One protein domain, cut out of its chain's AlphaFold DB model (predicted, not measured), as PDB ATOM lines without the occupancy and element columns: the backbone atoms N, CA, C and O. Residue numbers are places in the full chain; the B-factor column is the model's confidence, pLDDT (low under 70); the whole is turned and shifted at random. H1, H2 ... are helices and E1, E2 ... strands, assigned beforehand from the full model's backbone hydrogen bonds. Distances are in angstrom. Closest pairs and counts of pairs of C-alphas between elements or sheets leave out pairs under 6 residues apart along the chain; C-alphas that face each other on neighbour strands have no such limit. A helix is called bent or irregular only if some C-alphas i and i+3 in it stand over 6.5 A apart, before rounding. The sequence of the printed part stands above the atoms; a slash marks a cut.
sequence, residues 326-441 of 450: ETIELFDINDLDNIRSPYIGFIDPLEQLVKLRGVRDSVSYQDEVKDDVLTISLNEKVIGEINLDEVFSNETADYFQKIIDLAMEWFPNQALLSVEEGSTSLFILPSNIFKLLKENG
ATOM      1  N   GLU A 326      -7.209  -1.414  47.709       76.06
ATOM      2  CA  GLU A 326      -8.092  -1.212  46.556       76.06
ATOM      3  C   GLU A 326      -9.548  -1.639  46.834       76.06
ATOM      4  O   GLU A 326     -10.372  -1.689  45.912       76.06
ATOM      5  N   THR A 327      -9.864  -1.935  48.097       76.81
ATOM      6  CA  THR A 327     -11.208  -2.243  48.585       76.81
ATOM      7  C   THR A 327     -11.803  -0.990  49.207       76.81
ATOM      8  O   THR A 327     -11.275  -0.449  50.172       76.81
ATOM      9  N   ILE A 328     -12.915  -0.529  48.649       76.62
ATOM     10  CA  ILE A 328     -13.678   0.605  49.156       76.62
ATOM     11  C   ILE A 328     -14.918   0.046  49.845       76.62
ATOM     12  O   ILE A 328     -15.817  -0.486  49.191       76.62
ATOM     13  N   GLU A 329     -14.988   0.180  51.162       79.62
ATOM     14  CA  GLU A 329     -16.202  -0.124  51.913       79.62
ATOM     15  C   GLU A 329     -17.218   0.999  51.691       79.62
ATOM     16  O   GLU A 329     -16.963   2.155  52.012       79.62
ATOM     17  N   LEU A 330     -18.353   0.685  51.066       69.62
ATOM     18  CA  LEU A 330     -19.386   1.674  50.769       69.62
ATOM     19  C   LEU A 330     -20.281   1.914  51.984       69.62
ATOM     20  O   LEU A 330     -20.717   3.038  52.202       69.62
ATOM     21  N   PHE A 331     -20.583   0.872  52.759       67.12
ATOM     22  CA  PHE A 331     -21.494   0.973  53.895       67.12
ATOM     23  C   PHE A 331     -21.328  -0.211  54.859       67.12
ATOM     24  O   PHE A 331     -21.384  -1.353  54.398       67.12
ATOM     25  N   ASP A 332     -21.211   0.061  56.167       64.31
ATOM     26  CA  ASP A 332     -21.259  -0.927  57.262       64.31
ATOM     27  C   ASP A 332     -22.342  -0.542  58.284       64.31
ATOM     28  O   ASP A 332     -22.306   0.527  58.902       64.31
ATOM     29  N   ILE A 333     -23.314  -1.435  58.490       55.75
ATOM     30  CA  ILE A 333     -24.414  -1.246  59.450       55.75
ATOM     31  C   ILE A 333     -23.903  -1.198  60.901       55.75
ATOM     32  O   ILE A 333     -24.563  -0.620  61.768       55.75
ATOM     33  N   ASN A 334     -22.736  -1.773  61.194       55.19
ATOM     34  CA  ASN A 334     -22.201  -1.844  62.553       55.19
ATOM     35  C   ASN A 334     -21.523  -0.544  63.023       55.19
ATOM     36  O   ASN A 334     -21.337  -0.382  64.231       55.19
ATOM     37  N   ASP A 335     -21.204   0.392  62.120       56.69
ATOM     38  CA  ASP A 335     -20.537   1.665  62.458       56.69
ATOM     39  C   ASP A 335     -21.509   2.863  62.580       56.69
ATOM     40  O   ASP A 335     -21.115   4.002  62.848       56.69
ATOM     41  N   LEU A 336     -22.819   2.611  62.460       56.12
ATOM     42  CA  LEU A 336     -23.881   3.626  62.555       56.12
ATOM     43  C   LEU A 336     -23.881   4.386  63.897       56.12
ATOM     44  O   LEU A 336     -24.223   5.568  63.947       56.12
ATOM     45  N   ASP A 337     -23.457   3.741  64.987       54.41
ATOM     46  CA  ASP A 337     -23.400   4.349  66.326       54.41
ATOM     47  C   ASP A 337     -22.277   5.405  66.472       54.41
ATOM     48  O   ASP A 337     -22.273   6.190  67.431       54.41
ATOM     49  N   ASN A 338     -21.336   5.466  65.520       51.88
ATOM     50  CA  ASN A 338     -20.196   6.386  65.519       51.88
ATOM     51  C   ASN A 338     -20.353   7.582  64.570       51.88
ATOM     52  O   ASN A 338     -19.420   8.381  64.447       51.88
ATOM     53  N   ILE A 339     -21.526   7.771  63.953       56.47
ATOM     54  CA  ILE A 339     -21.799   8.915  63.075       56.47
ATOM     55  C   ILE A 339     -21.735  10.215  63.893       56.47
ATOM     56  O   ILE A 339     -22.681  10.638  64.556       56.47
ATOM     57  N   ARG A 340     -20.574  10.870  63.868       55.09
ATOM     58  CA  ARG A 340     -20.341  12.205  64.428       55.09
ATOM     59  C   ARG A 340     -19.597  13.040  63.403       55.09
ATOM     60  O   ARG A 340     -18.783  12.513  62.647       55.09
ATOM     61  N   SER A 341     -19.839  14.350  63.408       53.06
ATOM     62  CA  SER A 341     -19.030  15.308  62.645       53.06
ATOM     63  C   SER A 341     -17.534  15.001  62.861       53.06
ATOM     64  O   SER A 341     -17.111  14.916  64.022       53.06
ATOM     65  N   PRO A 342     -16.755  14.754  61.789       54.22
ATOM     66  CA  PRO A 342     -16.974  15.211  60.409       54.22
ATOM     67  C   PRO A 342     -17.704  14.252  59.436       54.22
ATOM     68  O   PRO A 342     -17.561  14.418  58.234       54.22
ATOM     69  N   TYR A 343     -18.509  13.290  59.906       66.69
ATOM     70  CA  TYR A 343     -19.278  12.358  59.048       66.69
ATOM     71  C   TYR A 343     -18.393  11.538  58.093       66.69
ATOM     72  O   TYR A 343     -18.797  11.196  56.984       66.69
ATOM     73  N   ILE A 344     -17.171  11.228  58.548       61.25
ATOM     74  CA  ILE A 344     -16.091  10.639  57.744       61.25
ATOM     75  C   ILE A 344     -16.555   9.360  57.041       61.25
ATOM     76  O   ILE A 344     -16.342   9.247  55.843       61.25
ATOM     77  N   GLY A 345     -17.270   8.465  57.733       66.94
ATOM     78  CA  GLY A 345     -17.721   7.188  57.162       66.94
ATOM     79  C   GLY A 345     -18.618   7.307  55.922       66.94
ATOM     80  O   GLY A 345     -18.680   6.381  55.127       66.94
ATOM     81  N   PHE A 346     -19.269   8.454  55.702       73.88
ATOM     82  CA  PHE A 346     -20.069   8.692  54.501       73.88
ATOM     83  C   PHE A 346     -19.290   9.344  53.355       73.88
ATOM     84  O   PHE A 346     -19.677   9.224  52.198       73.88
ATOM     85  N   ILE A 347     -18.223  10.076  53.667       76.69
ATOM     86  CA  ILE A 347     -17.440  10.847  52.691       76.69
ATOM     87  C   ILE A 347     -16.255  10.017  52.178       76.69
ATOM     88  O   ILE A 347     -15.889  10.103  51.004       76.69
ATOM     89  N   ASP A 348     -15.690   9.190  53.057       80.88
ATOM     90  CA  ASP A 348     -14.499   8.378  52.828       80.88
ATOM     91  C   ASP A 348     -14.580   7.502  51.562       80.88
ATOM     92  O   ASP A 348     -13.626   7.523  50.782       80.88
ATOM     93  N   PRO A 349     -15.711   6.847  51.224       85.44
ATOM     94  CA  PRO A 349     -15.770   5.993  50.035       85.44
ATOM     95  C   PRO A 349     -15.483   6.742  48.724       85.44
ATOM     96  O   PRO A 349     -14.797   6.244  47.827       85.44
ATOM     97  N   LEU A 350     -15.961   7.984  48.614       87.50
ATOM     98  CA  LEU A 350     -15.691   8.838  47.460       87.50
ATOM     99  C   LEU A 350     -14.249   9.363  47.456       87.50
ATOM    100  O   LEU A 350     -13.631   9.442  46.390       87.50
ATOM    101  N   GLU A 351     -13.706   9.730  48.619       85.56
ATOM    102  CA  GLU A 351     -12.315  10.186  48.744       85.56
ATOM    103  C   GLU A 351     -11.327   9.072  48.383       85.56
ATOM    104  O   GLU A 351     -10.372   9.309  47.634       85.56
ATOM    105  N   GLN A 352     -11.589   7.845  48.837       83.94
ATOM    106  CA  GLN A 352     -10.819   6.661  48.475       83.94
ATOM    107  C   GLN A 352     -10.893   6.377  46.969       83.94
ATOM    108  O   GLN A 352      -9.854   6.177  46.333       83.94
ATOM    109  N   LEU A 353     -12.083   6.455  46.362       87.06
ATOM    110  CA  LEU A 353     -12.239   6.271  44.917       87.06
ATOM    111  C   LEU A 353     -11.442   7.314  44.111       87.06
ATOM    112  O   LEU A 353     -10.760   6.973  43.140       87.06
ATOM    113  N   VAL A 354     -11.484   8.587  44.522       86.44
ATOM    114  CA  VAL A 354     -10.701   9.673  43.906       86.44
ATOM    115  C   VAL A 354      -9.198   9.437  44.070       86.44
ATOM    116  O   VAL A 354      -8.433   9.621  43.117       86.44
ATOM    117  N   LYS A 355      -8.766   8.989  45.252       83.62
ATOM    118  CA  LYS A 355      -7.366   8.661  45.539       83.62
ATOM    119  C   LYS A 355      -6.860   7.534  44.638       83.62
ATOM    120  O   LYS A 355      -5.791   7.686  44.047       83.62
ATOM    121  N   LEU A 356      -7.637   6.460  44.473       80.88
ATOM    122  CA  LEU A 356      -7.308   5.344  43.577       80.88
ATOM    123  C   LEU A 356      -7.243   5.774  42.110       80.88
ATOM    124  O   LEU A 356      -6.414   5.275  41.349       80.88
ATOM    125  N   ARG A 357      -8.066   6.747  41.699       83.12
ATOM    126  CA  ARG A 357      -8.033   7.295  40.334       83.12
ATOM    127  C   ARG A 357      -6.718   8.017  40.025       83.12
ATOM    128  O   ARG A 357      -6.321   8.096  38.864       83.12
ATOM    129  N   GLY A 358      -6.052   8.579  41.039       73.12
ATOM    130  CA  GLY A 358      -4.769   9.275  40.891       73.12
ATOM    131  C   GLY A 358      -4.841  10.597  40.109       73.12
ATOM    132  O   GLY A 358      -3.812  11.124  39.679       73.12
ATOM    133  N   VAL A 359      -6.043  11.146  39.907       73.12
ATOM    134  CA  VAL A 359      -6.287  12.432  39.228       73.12
ATOM    135  C   VAL A 359      -6.534  13.523  40.275       73.12
ATOM    136  O   VAL A 359      -6.942  13.241  41.396       73.12
ATOM    137  N   ARG A 360      -6.279  14.793  39.929       73.62
ATOM    138  CA  ARG A 360      -6.573  15.952  40.794       73.62
ATOM    139  C   ARG A 360      -8.074  16.276  40.827       73.62
ATOM    140  O   ARG A 360      -8.457  17.391  40.481       73.62
ATOM    141  N   ASP A 361      -8.902  15.309  41.196       82.38
ATOM    142  CA  ASP A 361     -10.297  15.579  41.522       82.38
ATOM    143  C   ASP A 361     -10.394  16.097  42.963       82.38
ATOM    144  O   ASP A 361      -9.604  15.728  43.833       82.38
ATOM    145  N   SER A 362     -11.335  17.003  43.203       81.69
ATOM    146  CA  SER A 362     -11.566  17.623  44.509       81.69
ATOM    147  C   SER A 362     -12.927  17.210  45.044       81.69
ATOM    148  O   SER A 362     -13.948  17.441  44.396       81.69
ATOM    149  N   VAL A 363     -12.936  16.589  46.219       84.62
ATOM    150  CA  VAL A 363     -14.158  16.317  46.976       84.62
ATOM    151  C   VAL A 363     -14.411  17.505  47.895       84.62
ATOM    152  O   VAL A 363     -13.489  18.011  48.536       84.62
ATOM    153  N   SER A 364     -15.649  17.987  47.931       83.25
ATOM    154  CA  SER A 364     -16.075  19.029  48.860       83.25
ATOM    155  C   SER A 364     -17.460  18.731  49.417       83.25
ATOM    156  O   SER A 364     -18.278  18.052  48.797       83.25
ATOM    157  N   TYR A 365     -17.719  19.256  50.606       83.69
ATOM    158  CA  TYR A 365     -18.979  19.115  51.323       83.69
ATOM    159  C   TYR A 365     -19.390  20.468  51.907       83.69
ATOM    160  O   TYR A 365     -18.575  21.389  52.001       83.69
ATOM    161  N   GLN A 366     -20.669  20.624  52.244       77.19
ATOM    162  CA  GLN A 366     -21.155  21.852  52.874       77.19
ATOM    163  C   GLN A 366     -20.603  21.985  54.302       77.19
ATOM    164  O   GLN A 366     -20.754  21.073  55.111       77.19
ATOM    165  N   ASP A 367     -19.994  23.137  54.612       62.22
ATOM    166  CA  ASP A 367     -19.434  23.444  55.940       62.22
ATOM    167  C   ASP A 367     -20.512  23.513  57.042       62.22
ATOM    168  O   ASP A 367     -20.242  23.211  58.205       62.22
ATOM    169  N   GLU A 368     -21.738  23.905  56.683       68.75
ATOM    170  CA  GLU A 368     -22.905  23.926  57.568       68.75
ATOM    171  C   GLU A 368     -23.959  22.947  57.044       68.75
ATOM    172  O   GLU A 368     -24.572  23.184  56.003       68.75
ATOM    173  N   VAL A 369     -24.182  21.856  57.783       69.31
ATOM    174  CA  VAL A 369     -25.304  20.940  57.543       69.31
ATOM    175  C   VAL A 369     -26.597  21.686  57.849       69.31
ATOM    176  O   VAL A 369     -26.781  22.203  58.956       69.31
ATOM    177  N   LYS A 370     -27.493  21.750  56.868       69.25
ATOM    178  CA  LYS A 370     -28.791  22.400  57.010       69.25
ATOM    179  C   LYS A 370     -29.882  21.341  56.976       69.25
ATOM    180  O   LYS A 370     -29.894  20.518  56.069       69.25
ATOM    181  N   ASP A 371     -30.798  21.401  57.942       74.88
ATOM    182  CA  ASP A 371     -31.927  20.467  58.051       74.88
ATOM    183  C   ASP A 371     -31.468  18.987  58.074       74.88
ATOM    184  O   ASP A 371     -32.121  18.129  57.494       74.88
ATOM    185  N   ASP A 372     -30.308  18.723  58.695       76.56
ATOM    186  CA  ASP A 372     -29.674  17.398  58.814       76.56
ATOM    187  C   ASP A 372     -29.359  16.706  57.472       76.56
ATOM    188  O   ASP A 372     -29.136  15.500  57.408       76.56
ATOM    189  N   VAL A 373     -29.249  17.492  56.393       81.94
ATOM    190  CA  VAL A 373     -28.835  17.027  55.063       81.94
ATOM    191  C   VAL A 373     -27.409  17.478  54.745       81.94
ATOM    192  O   VAL A 373     -27.089  18.670  54.759       81.94
ATOM    193  N   LEU A 374     -26.545  16.517  54.418       84.75
ATOM    194  CA  LEU A 374     -25.175  16.738  53.960       84.75
ATOM    195  C   LEU A 374     -25.107  16.631  52.432       84.75
ATOM    196  O   LEU A 374     -25.265  15.549  51.874       84.75
ATOM    197  N   THR A 375     -24.822  17.735  51.739       87.38
ATOM    198  CA  THR A 375     -24.592  17.718  50.283       87.38
ATOM    199  C   THR A 375     -23.121  17.465  49.959       87.38
ATOM    200  O   THR A 375     -22.242  18.190  50.436       87.38
ATOM    201  N   ILE A 376     -22.859  16.499  49.075       88.38
ATOM    202  CA  ILE A 376     -21.515  16.091  48.652       88.38
ATOM    203  C   ILE A 376     -21.293  16.469  47.188       88.38
ATOM    204  O   ILE A 376     -22.134  16.236  46.312       88.38
ATOM    205  N   SER A 377     -20.138  17.073  46.918       89.00
ATOM    206  CA  SER A 377     -19.742  17.547  45.598       89.00
ATOM    207  C   SER A 377     -18.395  16.975  45.167       89.00
ATOM    208  O   SER A 377     -17.468  16.833  45.960       89.00
ATOM    209  N   LEU A 378     -18.279  16.704  43.870       89.38
ATOM    210  CA  LEU A 378     -17.044  16.327  43.197       89.38
ATOM    211  C   LEU A 378     -16.752  17.367  42.116       89.38
ATOM    212  O   LEU A 378     -17.570  17.576  41.217       89.38
ATOM    213  N   ASN A 379     -15.596  18.024  42.194       87.81
ATOM    214  CA  ASN A 379     -15.200  19.116  41.300       87.81
ATOM    215  C   ASN A 379     -16.278  20.207  41.195       87.81
ATOM    216  O   ASN A 379     -16.691  20.582  40.099       87.81
ATOM    217  N   GLU A 380     -16.765  20.671  42.351       83.88
ATOM    218  CA  GLU A 380     -17.819  21.697  42.484       83.88
ATOM    219  C   GLU A 380     -19.199  21.293  41.923       83.88
ATOM    220  O   GLU A 380     -20.129  22.102  41.919       83.88
ATOM    221  N   LYS A 381     -19.375  20.043  41.472       88.69
ATOM    222  CA  LYS A 381     -20.662  19.506  41.025       88.69
ATOM    223  C   LYS A 381     -21.254  18.603  42.100       88.69
ATOM    224  O   LYS A 381     -20.608  17.648  42.518       88.69
ATOM    225  N   VAL A 382     -22.502  18.864  42.480       89.50
ATOM    226  CA  VAL A 382     -23.249  18.006  43.409       89.50
ATOM    227  C   VAL A 382     -23.414  16.612  42.811       89.50
ATOM    228  O   VAL A 382     -23.845  16.468  41.660       89.50
ATOM    229  N   ILE A 383     -23.053  15.600  43.594       88.19
ATOM    230  CA  ILE A 383     -23.142  14.186  43.213       88.19
ATOM    231  C   ILE A 383     -24.040  13.370  44.142       88.19
ATOM    232  O   ILE A 383     -24.456  12.288  43.745       88.19
ATOM    233  N   GLY A 384     -24.395  13.892  45.316       87.44
ATOM    234  CA  GLY A 384     -25.408  13.286  46.170       87.44
ATOM    235  C   GLY A 384     -25.662  14.077  47.444       87.44
ATOM    236  O   GLY A 384     -24.977  15.062  47.738       87.44
ATOM    237  N   GLU A 385     -26.675  13.634  48.171       87.88
ATOM    238  CA  GLU A 385     -27.121  14.195  49.440       87.88
ATOM    239  C   GLU A 385     -27.322  13.044  50.423       87.88
ATOM    240  O   GLU A 385     -27.748  11.964  50.027       87.88
ATOM    241  N   ILE A 386     -26.997  13.269  51.691       83.75
ATOM    242  CA  ILE A 386     -27.139  12.269  52.751       83.75
ATOM    243  C   ILE A 386     -28.031  12.848  53.828       83.75
ATOM    244  O   ILE A 386     -27.745  13.924  54.356       83.75
ATOM    245  N   ASN A 387     -29.095  12.122  54.159       80.38
ATOM    246  CA  ASN A 387     -29.955  12.450  55.282       80.38
ATOM    247  C   ASN A 387     -29.362  11.833  56.557       80.38
ATOM    248  O   ASN A 387     -29.291  10.613  56.692       80.38
ATOM    249  N   LEU A 388     -28.900  12.676  57.477       76.12
ATOM    250  CA  LEU A 388     -28.241  12.243  58.711       76.12
ATOM    251  C   LEU A 388     -29.242  11.790  59.784       76.12
ATOM    252  O   LEU A 388     -28.882  10.985  60.641       76.12
ATOM    253  N   ASP A 389     -30.488  12.265  59.716       74.69
ATOM    254  CA  ASP A 389     -31.583  11.838  60.594       74.69
ATOM    255  C   ASP A 389     -32.177  10.492  60.153       74.69
ATOM    256  O   ASP A 389     -32.601   9.678  60.978       74.69
ATOM    257  N   GLU A 390     -32.200  10.242  58.843       75.88
ATOM    258  CA  GLU A 390     -32.697   9.015  58.228       75.88
ATOM    259  C   GLU A 390     -31.635   8.439  57.287       75.88
ATOM    260  O   GLU A 390     -31.732   8.516  56.068       75.88
ATOM    261  N   VAL A 391     -30.607   7.819  57.868       69.31
ATOM    262  CA  VAL A 391     -29.446   7.276  57.133       69.31
ATOM    263  C   VAL A 391     -29.839   6.276  56.033       69.31
ATOM    264  O   VAL A 391     -29.146   6.160  55.029       69.31
ATOM    265  N   PHE A 392     -30.975   5.591  56.181       70.50
ATOM    266  CA  PHE A 392     -31.514   4.649  55.192       70.50
ATOM    267  C   PHE A 392     -32.480   5.290  54.183       70.50
ATOM    268  O   PHE A 392     -33.287   4.586  53.571       70.50
ATOM    269  N   SER A 393     -32.447   6.613  54.026       79.50
ATOM    270  CA  SER A 393     -33.277   7.299  53.043       79.50
ATOM    271  C   SER A 393     -32.829   6.998  51.607       79.50
ATOM    272  O   SER A 393     -31.707   6.545  51.347       79.50
ATOM    273  N   ASN A 394     -33.719   7.262  50.648       80.12
ATOM    274  CA  ASN A 394     -33.422   7.047  49.229       80.12
ATOM    275  C   ASN A 394     -32.272   7.941  48.752       80.12
ATOM    276  O   ASN A 394     -31.499   7.527  47.901       80.12
ATOM    277  N   GLU A 395     -32.126   9.137  49.320       80.31
ATOM    278  CA  GLU A 395     -31.067  10.089  48.985       80.31
ATOM    279  C   GLU A 395     -29.676   9.520  49.302       80.31
ATOM    280  O   GLU A 395     -28.780   9.554  48.455       80.31
ATOM    281  N   THR A 396     -29.513   8.913  50.483       78.12
ATOM    282  CA  THR A 396     -28.261   8.255  50.880       78.12
ATOM    283  C   THR A 396     -27.965   7.042  49.992       78.12
ATOM    284  O   THR A 396     -26.824   6.841  49.570       78.12
ATOM    285  N   ALA A 397     -28.989   6.256  49.644       78.75
ATOM    286  CA  ALA A 397     -28.844   5.138  48.711       78.75
ATOM    287  C   ALA A 397     -28.446   5.609  47.298       78.75
ATOM    288  O   ALA A 397     -27.545   5.033  46.682       78.75
ATOM    289  N   ASP A 398     -29.055   6.691  46.808       84.12
ATOM    290  CA  ASP A 398     -28.747   7.308  45.516       84.12
ATOM    291  C   ASP A 398     -27.298   7.820  45.470       84.12
ATOM    292  O   ASP A 398     -26.624   7.696  44.442       84.12
ATOM    293  N   TYR A 399     -26.782   8.349  46.584       87.75
ATOM    294  CA  TYR A 399     -25.384   8.762  46.702       87.75
ATOM    295  C   TYR A 399     -24.407   7.583  46.560       87.75
ATOM    296  O   TYR A 399     -23.479   7.653  45.749       87.75
ATOM    297  N   PHE A 400     -24.621   6.475  47.275       85.69
ATOM    298  CA  PHE A 400     -23.753   5.299  47.143       85.69
ATOM    299  C   PHE A 400     -23.859   4.646  45.765       85.69
ATOM    300  O   PHE A 400     -22.842   4.257  45.185       85.69
ATOM    301  N   GLN A 401     -25.056   4.626  45.174       85.69
ATOM    302  CA  GLN A 401     -25.227   4.207  43.784       85.69
ATOM    303  C   GLN A 401     -24.422   5.099  42.828       85.69
ATOM    304  O   GLN A 401     -23.803   4.603  41.884       85.69
ATOM    305  N   LYS A 402     -24.343   6.408  43.097       89.19
ATOM    306  CA  LYS A 402     -23.514   7.328  42.315       89.19
ATOM    307  C   LYS A 402     -22.022   7.003  42.410       89.19
ATOM    308  O   LYS A 402     -21.328   7.121  41.400       89.19
ATOM    309  N   ILE A 403     -21.531   6.588  43.577       89.62
ATOM    310  CA  ILE A 403     -20.136   6.151  43.755       89.62
ATOM    311  C   ILE A 403     -19.862   4.889  42.926       89.62
ATOM    312  O   ILE A 403     -18.860   4.836  42.212       89.62
ATOM    313  N   ILE A 404     -20.775   3.912  42.949       87.44
ATOM    314  CA  ILE A 404     -20.671   2.685  42.141       87.44
ATOM    315  C   ILE A 404     -20.615   3.029  40.647       87.44
ATOM    316  O   ILE A 404     -19.733   2.549  39.931       87.44
ATOM    317  N   ASP A 405     -21.509   3.901  40.175       88.31
ATOM    318  CA  ASP A 405     -21.530   4.345  38.779       88.31
ATOM    319  C   ASP A 405     -20.203   5.006  38.370       88.31
ATOM    320  O   ASP A 405     -19.680   4.738  37.286       88.31
ATOM    321  N   LEU A 406     -19.641   5.858  39.239       90.69
ATOM    322  CA  LEU A 406     -18.357   6.522  39.001       90.69
ATOM    323  C   LEU A 406     -17.206   5.519  38.932       90.69
ATOM    324  O   LEU A 406     -16.361   5.625  38.047       90.69
ATOM    325  N   ALA A 407     -17.181   4.527  39.820       88.69
ATOM    326  CA  ALA A 407     -16.157   3.492  39.810       88.69
ATOM    327  C   ALA A 407     -16.188   2.670  38.516       88.69
ATOM    328  O   ALA A 407     -15.145   2.421  37.912       88.69
ATOM    329  N   MET A 408     -17.384   2.322  38.044       85.31
ATOM    330  CA  MET A 408     -17.574   1.614  36.775       85.31
ATOM    331  C   MET A 408     -17.167   2.468  35.566       85.31
ATOM    332  O   MET A 408     -16.617   1.942  34.595       85.31
ATOM    333  N   GLU A 409     -17.414   3.781  35.614       88.31
ATOM    334  CA  GLU A 409     -16.991   4.727  34.575       88.31
ATOM    335  C   GLU A 409     -15.464   4.896  34.543       88.31
ATOM    336  O   GLU A 409     -14.859   4.923  33.469       88.31
ATOM    337  N   TRP A 410     -14.833   5.027  35.710       90.06
ATOM    338  CA  TRP A 410     -13.405   5.323  35.827       90.06
ATOM    339  C   TRP A 410     -12.518   4.089  35.669       90.06
ATOM    340  O   TRP A 410     -11.418   4.212  35.128       90.06
ATOM    341  N   PHE A 411     -13.002   2.915  36.078       86.44
ATOM    342  CA  PHE A 411     -12.269   1.646  36.067       86.44
ATOM    343  C   PHE A 411     -13.046   0.553  35.308       86.44
ATOM    344  O   PHE A 411     -13.487  -0.450  35.887       86.44
ATOM    345  N   PRO A 412     -13.241   0.717  33.987       82.38
ATOM    346  CA  PRO A 412     -14.037  -0.214  33.200       82.38
ATOM    347  C   PRO A 412     -13.399  -1.612  33.166       82.38
ATOM    348  O   PRO A 412     -12.246  -1.771  32.766       82.38
ATOM    349  N   ASN A 413     -14.186  -2.644  33.492       80.38
ATOM    350  CA  ASN A 413     -13.744  -4.048  33.613       80.38
ATOM    351  C   ASN A 413     -12.721  -4.299  34.732       80.38
ATOM    352  O   ASN A 413     -11.854  -5.165  34.602       80.38
ATOM    353  N   GLN A 414     -12.795  -3.506  35.795       82.31
ATOM    354  CA  GLN A 414     -11.940  -3.639  36.972       82.31
ATOM    355  C   GLN A 414     -12.730  -3.497  38.276       82.31
ATOM    356  O   GLN A 414     -12.329  -4.064  39.281       82.31
ATOM    357  N   ALA A 415     -13.868  -2.801  38.260       86.19
ATOM    358  CA  ALA A 415     -14.735  -2.666  39.422       86.19
ATOM    359  C   ALA A 415     -15.616  -3.912  39.654       86.19
ATOM    360  O   ALA A 415     -16.356  -4.328  38.759       86.19
ATOM    361  N   LEU A 416     -15.568  -4.476  40.863       84.38
ATOM    362  CA  LEU A 416     -16.415  -5.578  41.328       84.38
ATOM    363  C   LEU A 416     -17.157  -5.155  42.602       84.38
ATOM    364  O   LEU A 416     -16.524  -4.788  43.586       84.38
ATOM    365  N   LEU A 417     -18.488  -5.231  42.594       84.62
ATOM    366  CA  LEU A 417     -19.317  -5.002  43.779       84.62
ATOM    367  C   LEU A 417     -19.627  -6.328  44.483       84.62
ATOM    368  O   LEU A 417     -20.065  -7.279  43.827       84.62
ATOM    369  N   SER A 418     -19.463  -6.352  45.803       81.69
ATOM    370  CA  SER A 418     -19.858  -7.447  46.684       81.69
ATOM    371  C   SER A 418     -20.807  -6.939  47.762       81.69
ATOM    372  O   SER A 418     -20.536  -5.931  48.414       81.69
ATOM    373  N   VAL A 419     -21.920  -7.646  47.942       76.56
ATOM    374  CA  VAL A 419     -22.906  -7.358  48.989       76.56
ATOM    375  C   VAL A 419     -22.970  -8.562  49.923       76.56
ATOM    376  O   VAL A 419     -23.406  -9.639  49.513       76.56
ATOM    377  N   GLU A 420     -22.535  -8.384  51.168       70.06
ATOM    378  CA  GLU A 420     -22.643  -9.389  52.229       70.06
ATOM    379  C   GLU A 420     -23.631  -8.921  53.312       70.06
ATOM    380  O   GLU A 420     -24.130  -7.794  53.293       70.06
ATOM    381  N   GLU A 421     -24.011  -9.808  54.235       66.88
ATOM    382  CA  GLU A 421     -24.969  -9.467  55.291       66.88
ATOM    383  C   GLU A 421     -24.380  -8.393  56.221       66.88
ATOM    384  O   GLU A 421     -23.572  -8.686  57.097       66.88
ATOM    385  N   GLY A 422     -24.808  -7.142  56.031       62.59
ATOM    386  CA  GLY A 422     -24.420  -6.008  56.871       62.59
ATOM    387  C   GLY A 422     -23.362  -5.077  56.277       62.59
ATOM    388  O   GLY A 422     -23.189  -3.992  56.828       62.59
ATOM    389  N   SER A 423     -22.732  -5.444  55.153       70.50
ATOM    390  CA  SER A 423     -21.695  -4.635  54.500       70.50
ATOM    391  C   SER A 423     -21.761  -4.685  52.970       70.50
ATOM    392  O   SER A 423     -22.188  -5.665  52.352       70.50
ATOM    393  N   THR A 424     -21.363  -3.588  52.328       78.81
ATOM    394  CA  THR A 424     -21.227  -3.502  50.867       78.81
ATOM    395  C   THR A 424     -19.839  -2.999  50.506       78.81
ATOM    396  O   THR A 424     -19.470  -1.890  50.884       78.81
ATOM    397  N   SER A 425     -19.107  -3.788  49.722       81.44
ATOM    398  CA  SER A 425     -17.717  -3.518  49.353       81.44
ATOM    399  C   SER A 425     -17.550  -3.423  47.842       81.44
ATOM    400  O   SER A 425     -18.101  -4.214  47.074       81.44
ATOM    401  N   LEU A 426     -16.762  -2.448  47.410       84.56
ATOM    402  CA  LEU A 426     -16.407  -2.199  46.024       84.56
ATOM    403  C   LEU A 426     -14.903  -2.420  45.841       84.56
ATOM    404  O   LEU A 426     -14.090  -1.690  46.396       84.56
ATOM    405  N   PHE A 427     -14.535  -3.389  45.013       83.19
ATOM    406  CA  PHE A 427     -13.145  -3.726  44.715       83.19
ATOM    407  C   PHE A 427     -12.718  -3.144  43.367       83.19
ATOM    408  O   PHE A 427     -13.420  -3.332  42.372       83.19
ATOM    409  N   ILE A 428     -11.546  -2.505  43.300       85.81
ATOM    410  CA  ILE A 428     -10.906  -2.093  42.039       85.81
ATOM    411  C   ILE A 428      -9.763  -3.059  41.712       85.81
ATOM    412  O   ILE A 428      -8.635  -2.918  42.173       85.81
ATOM    413  N   LEU A 429     -10.061  -4.066  40.894       81.56
ATOM    414  CA  LEU A 429      -9.186  -5.209  40.655       81.56
ATOM    415  C   LEU A 429      -8.314  -5.055  39.395       81.56
ATOM    416  O   LEU A 429      -8.702  -4.422  38.402       81.56
ATOM    417  N   PRO A 430      -7.142  -5.711  39.350       81.12
ATOM    418  CA  PRO A 430      -6.408  -5.920  38.107       81.12
ATOM    419  C   PRO A 430      -7.274  -6.623  37.047       81.12
ATOM    420  O   PRO A 430      -8.026  -7.551  37.351       81.12
ATOM    421  N   SER A 431      -7.162  -6.214  35.777       77.75
ATOM    422  CA  SER A 431      -8.038  -6.715  34.700       77.75
ATOM    423  C   SER A 431      -7.969  -8.232  34.490       77.75
ATOM    424  O   SER A 431      -8.936  -8.835  34.033       77.75
ATOM    425  N   ASN A 432      -6.831  -8.853  34.801       78.25
ATOM    426  CA  ASN A 432      -6.623 -10.300  34.765       78.25
ATOM    427  C   ASN A 432      -7.440 -11.029  35.845       78.25
ATOM    428  O   ASN A 432      -8.147 -11.978  35.514       78.25
ATOM    429  N   ILE A 433      -7.443 -10.526  37.083       80.31
ATOM    430  CA  ILE A 433      -8.246 -11.069  38.190       80.31
ATOM    431  C   ILE A 433      -9.738 -10.879  37.918       80.31
ATOM    432  O   ILE A 433     -10.516 -11.825  38.014       80.31
ATOM    433  N   PHE A 434     -10.138  -9.682  37.483       81.12
ATOM    434  CA  PHE A 434     -11.529  -9.410  37.117       81.12
ATOM    435  C   PHE A 434     -12.022 -10.355  36.011       81.12
ATOM    436  O   PHE A 434     -13.120 -10.907  36.077       81.12
ATOM    437  N   LYS A 435     -11.188 -10.572  34.987       79.38
ATOM    438  CA  LYS A 435     -11.482 -11.507  33.903       79.38
ATOM    439  C   LYS A 435     -11.606 -12.946  34.413       79.38
ATOM    440  O   LYS A 435     -12.548 -13.620  34.008       79.38
ATOM    441  N   LEU A 436     -10.714 -13.384  35.303       80.56
ATOM    442  CA  LEU A 436     -10.741 -14.720  35.901       80.56
ATOM    443  C   LEU A 436     -12.046 -14.973  36.669       80.56
ATOM    444  O   LEU A 436     -12.707 -15.987  36.449       80.56
ATOM    445  N   LEU A 437     -12.453 -14.030  37.521       80.00
ATOM    446  CA  LEU A 437     -13.699 -14.113  38.290       80.00
ATOM    447  C   LEU A 437     -14.922 -14.180  37.367       80.00
ATOM    448  O   LEU A 437     -15.774 -15.060  37.511       80.00
ATOM    449  N   LYS A 438     -14.960 -13.320  36.344       79.38
ATOM    450  CA  LYS A 438     -16.041 -13.287  35.353       79.38
ATOM    451  C   LYS A 438     -16.146 -14.581  34.543       79.38
ATOM    452  O   LYS A 438     -17.249 -15.064  34.301       79.38
ATOM    453  N   GLU A 439     -15.021 -15.151  34.115       80.12
ATOM    454  CA  GLU A 439     -14.987 -16.423  33.375       80.12
ATOM    455  C   GLU A 439     -15.500 -17.605  34.212       80.12
ATOM    456  O   GLU A 439     -16.016 -18.571  33.647       80.12
ATOM    457  N   ASN A 440     -15.444 -17.493  35.541       74.56
ATOM    458  CA  ASN A 440     -15.963 -18.478  36.489       74.56
ATOM    459  C   ASN A 440     -17.358 -18.127  37.048       74.56
ATOM    460  O   ASN A 440     -17.819 -18.751  38.002       74.56
ATOM    461  N   GLY A 441     -18.061 -17.162  36.441       70.88
ATOM    462  CA  GLY A 441     -19.441 -16.816  36.801       70.88
ATOM    463  C   GLY A 441     -19.585 -16.000  38.088       70.88
ATOM    464  O   GLY A 441     -20.691 -15.895  38.615       70.88
TER     465      GLY A 441
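What this domain is: This is residues 326 to 441 of the 450 residues of an uncharacterized protein of Shewanella hanedai (UniProt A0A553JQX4). What shape does the backbone make? Two helices, H2 and H3, run side by side through the middle, over one face of the sheet E1 E6 E5; the second sheet, E2 E3 E4, covers H2 from the other side and reaches H3 with its edge strand E4. What are the parts? The printed part has 116 residues with four named helices and six named strands, in the order E1 H1 H2 E2 E3 E4 H3 E5 E6 H4; both sheets are antiparallel and the class is mixed. The whole is compact, with a radius of gyration of the C-alphas of 14.8 A and spans of 47 by 34 by 20 A.

How they stand to each other: How is the first sheet paired? E1, residues 327 to 332, is antiparallel to E6, residues 423 to 428, with N 328 and O 426 within hydrogen-bond range at 2.8 A. E6 and E5, residues 415 to 420, form a hairpin, with N 418 and O 425 at 2.8 A. H1, residues 333 to 338, is not on this sheet. What is on it? H2, residues 344 to 357, runs along E1 at a height over the sheet of 9.2 A, with the closest C-alphas, of Leu 330 and Pro 349, 5.7 A apart. On the same face H3, residues 394 to 410, makes two layers, helix and sheet, at a height of 10.4 A; it touches H2 with residues 403 to 410 alone, the same way at a shallow tilt of 13 degrees, closest at the C-alphas of Leu 350 and Ile 403, 6.4 A. H4, residues 431 to 439, only grazes the sheet. How does the second sheet sit? E2, residues 363 to 365, E3, residues 373 to 378, and E4, residues 381 to 387, form a meander, each strand the antiparallel neighbour of the one before, with N 364 and O 377 at 2.9 A and N 374 and O 386 at 2.9 A. H2 makes two layers with it, over E3 at a height of 10.0 A, while H3 is over none of its strands; the closest C-alphas of E4 and H3, of Gly 384 and Tyr 399, are 4.6 A apart. Are the helix backbones complete? Every O i to N i+4 pair is within hydrogen-bond range in H3 and H4, against 8 of 10 in H2 and 0 of 2 in H1, where 1 of 3 O i to N i+3 pairs is.

Where its parts are: Where are the anchors? E1 begins at C-alpha 327, (-11.208, -2.243, 48.585), and H4 ends at C-alpha 439, (-14.987, -16.423, 33.375). Which elements are long? H3 measures 24.2 A, H2 19.5 A and E4 18.4 A. Which helices are irregular? H1 is, with C-alphas 334 and 337 7.4 A apart, and H2 only just, with C-alphas 346 and 349 6.8 A apart.

The domain as a whole: How large is it? The two C-alphas farthest apart, of Glu 368 and Asn 440, are 47.9 A apart; the printed part has no cut and no long link. Where is confidence low? The model's pLDDT is under 70 in residues 330 to 345, 367 to 370, 391 and 421 to 422; the mean of the printed part is 77.9.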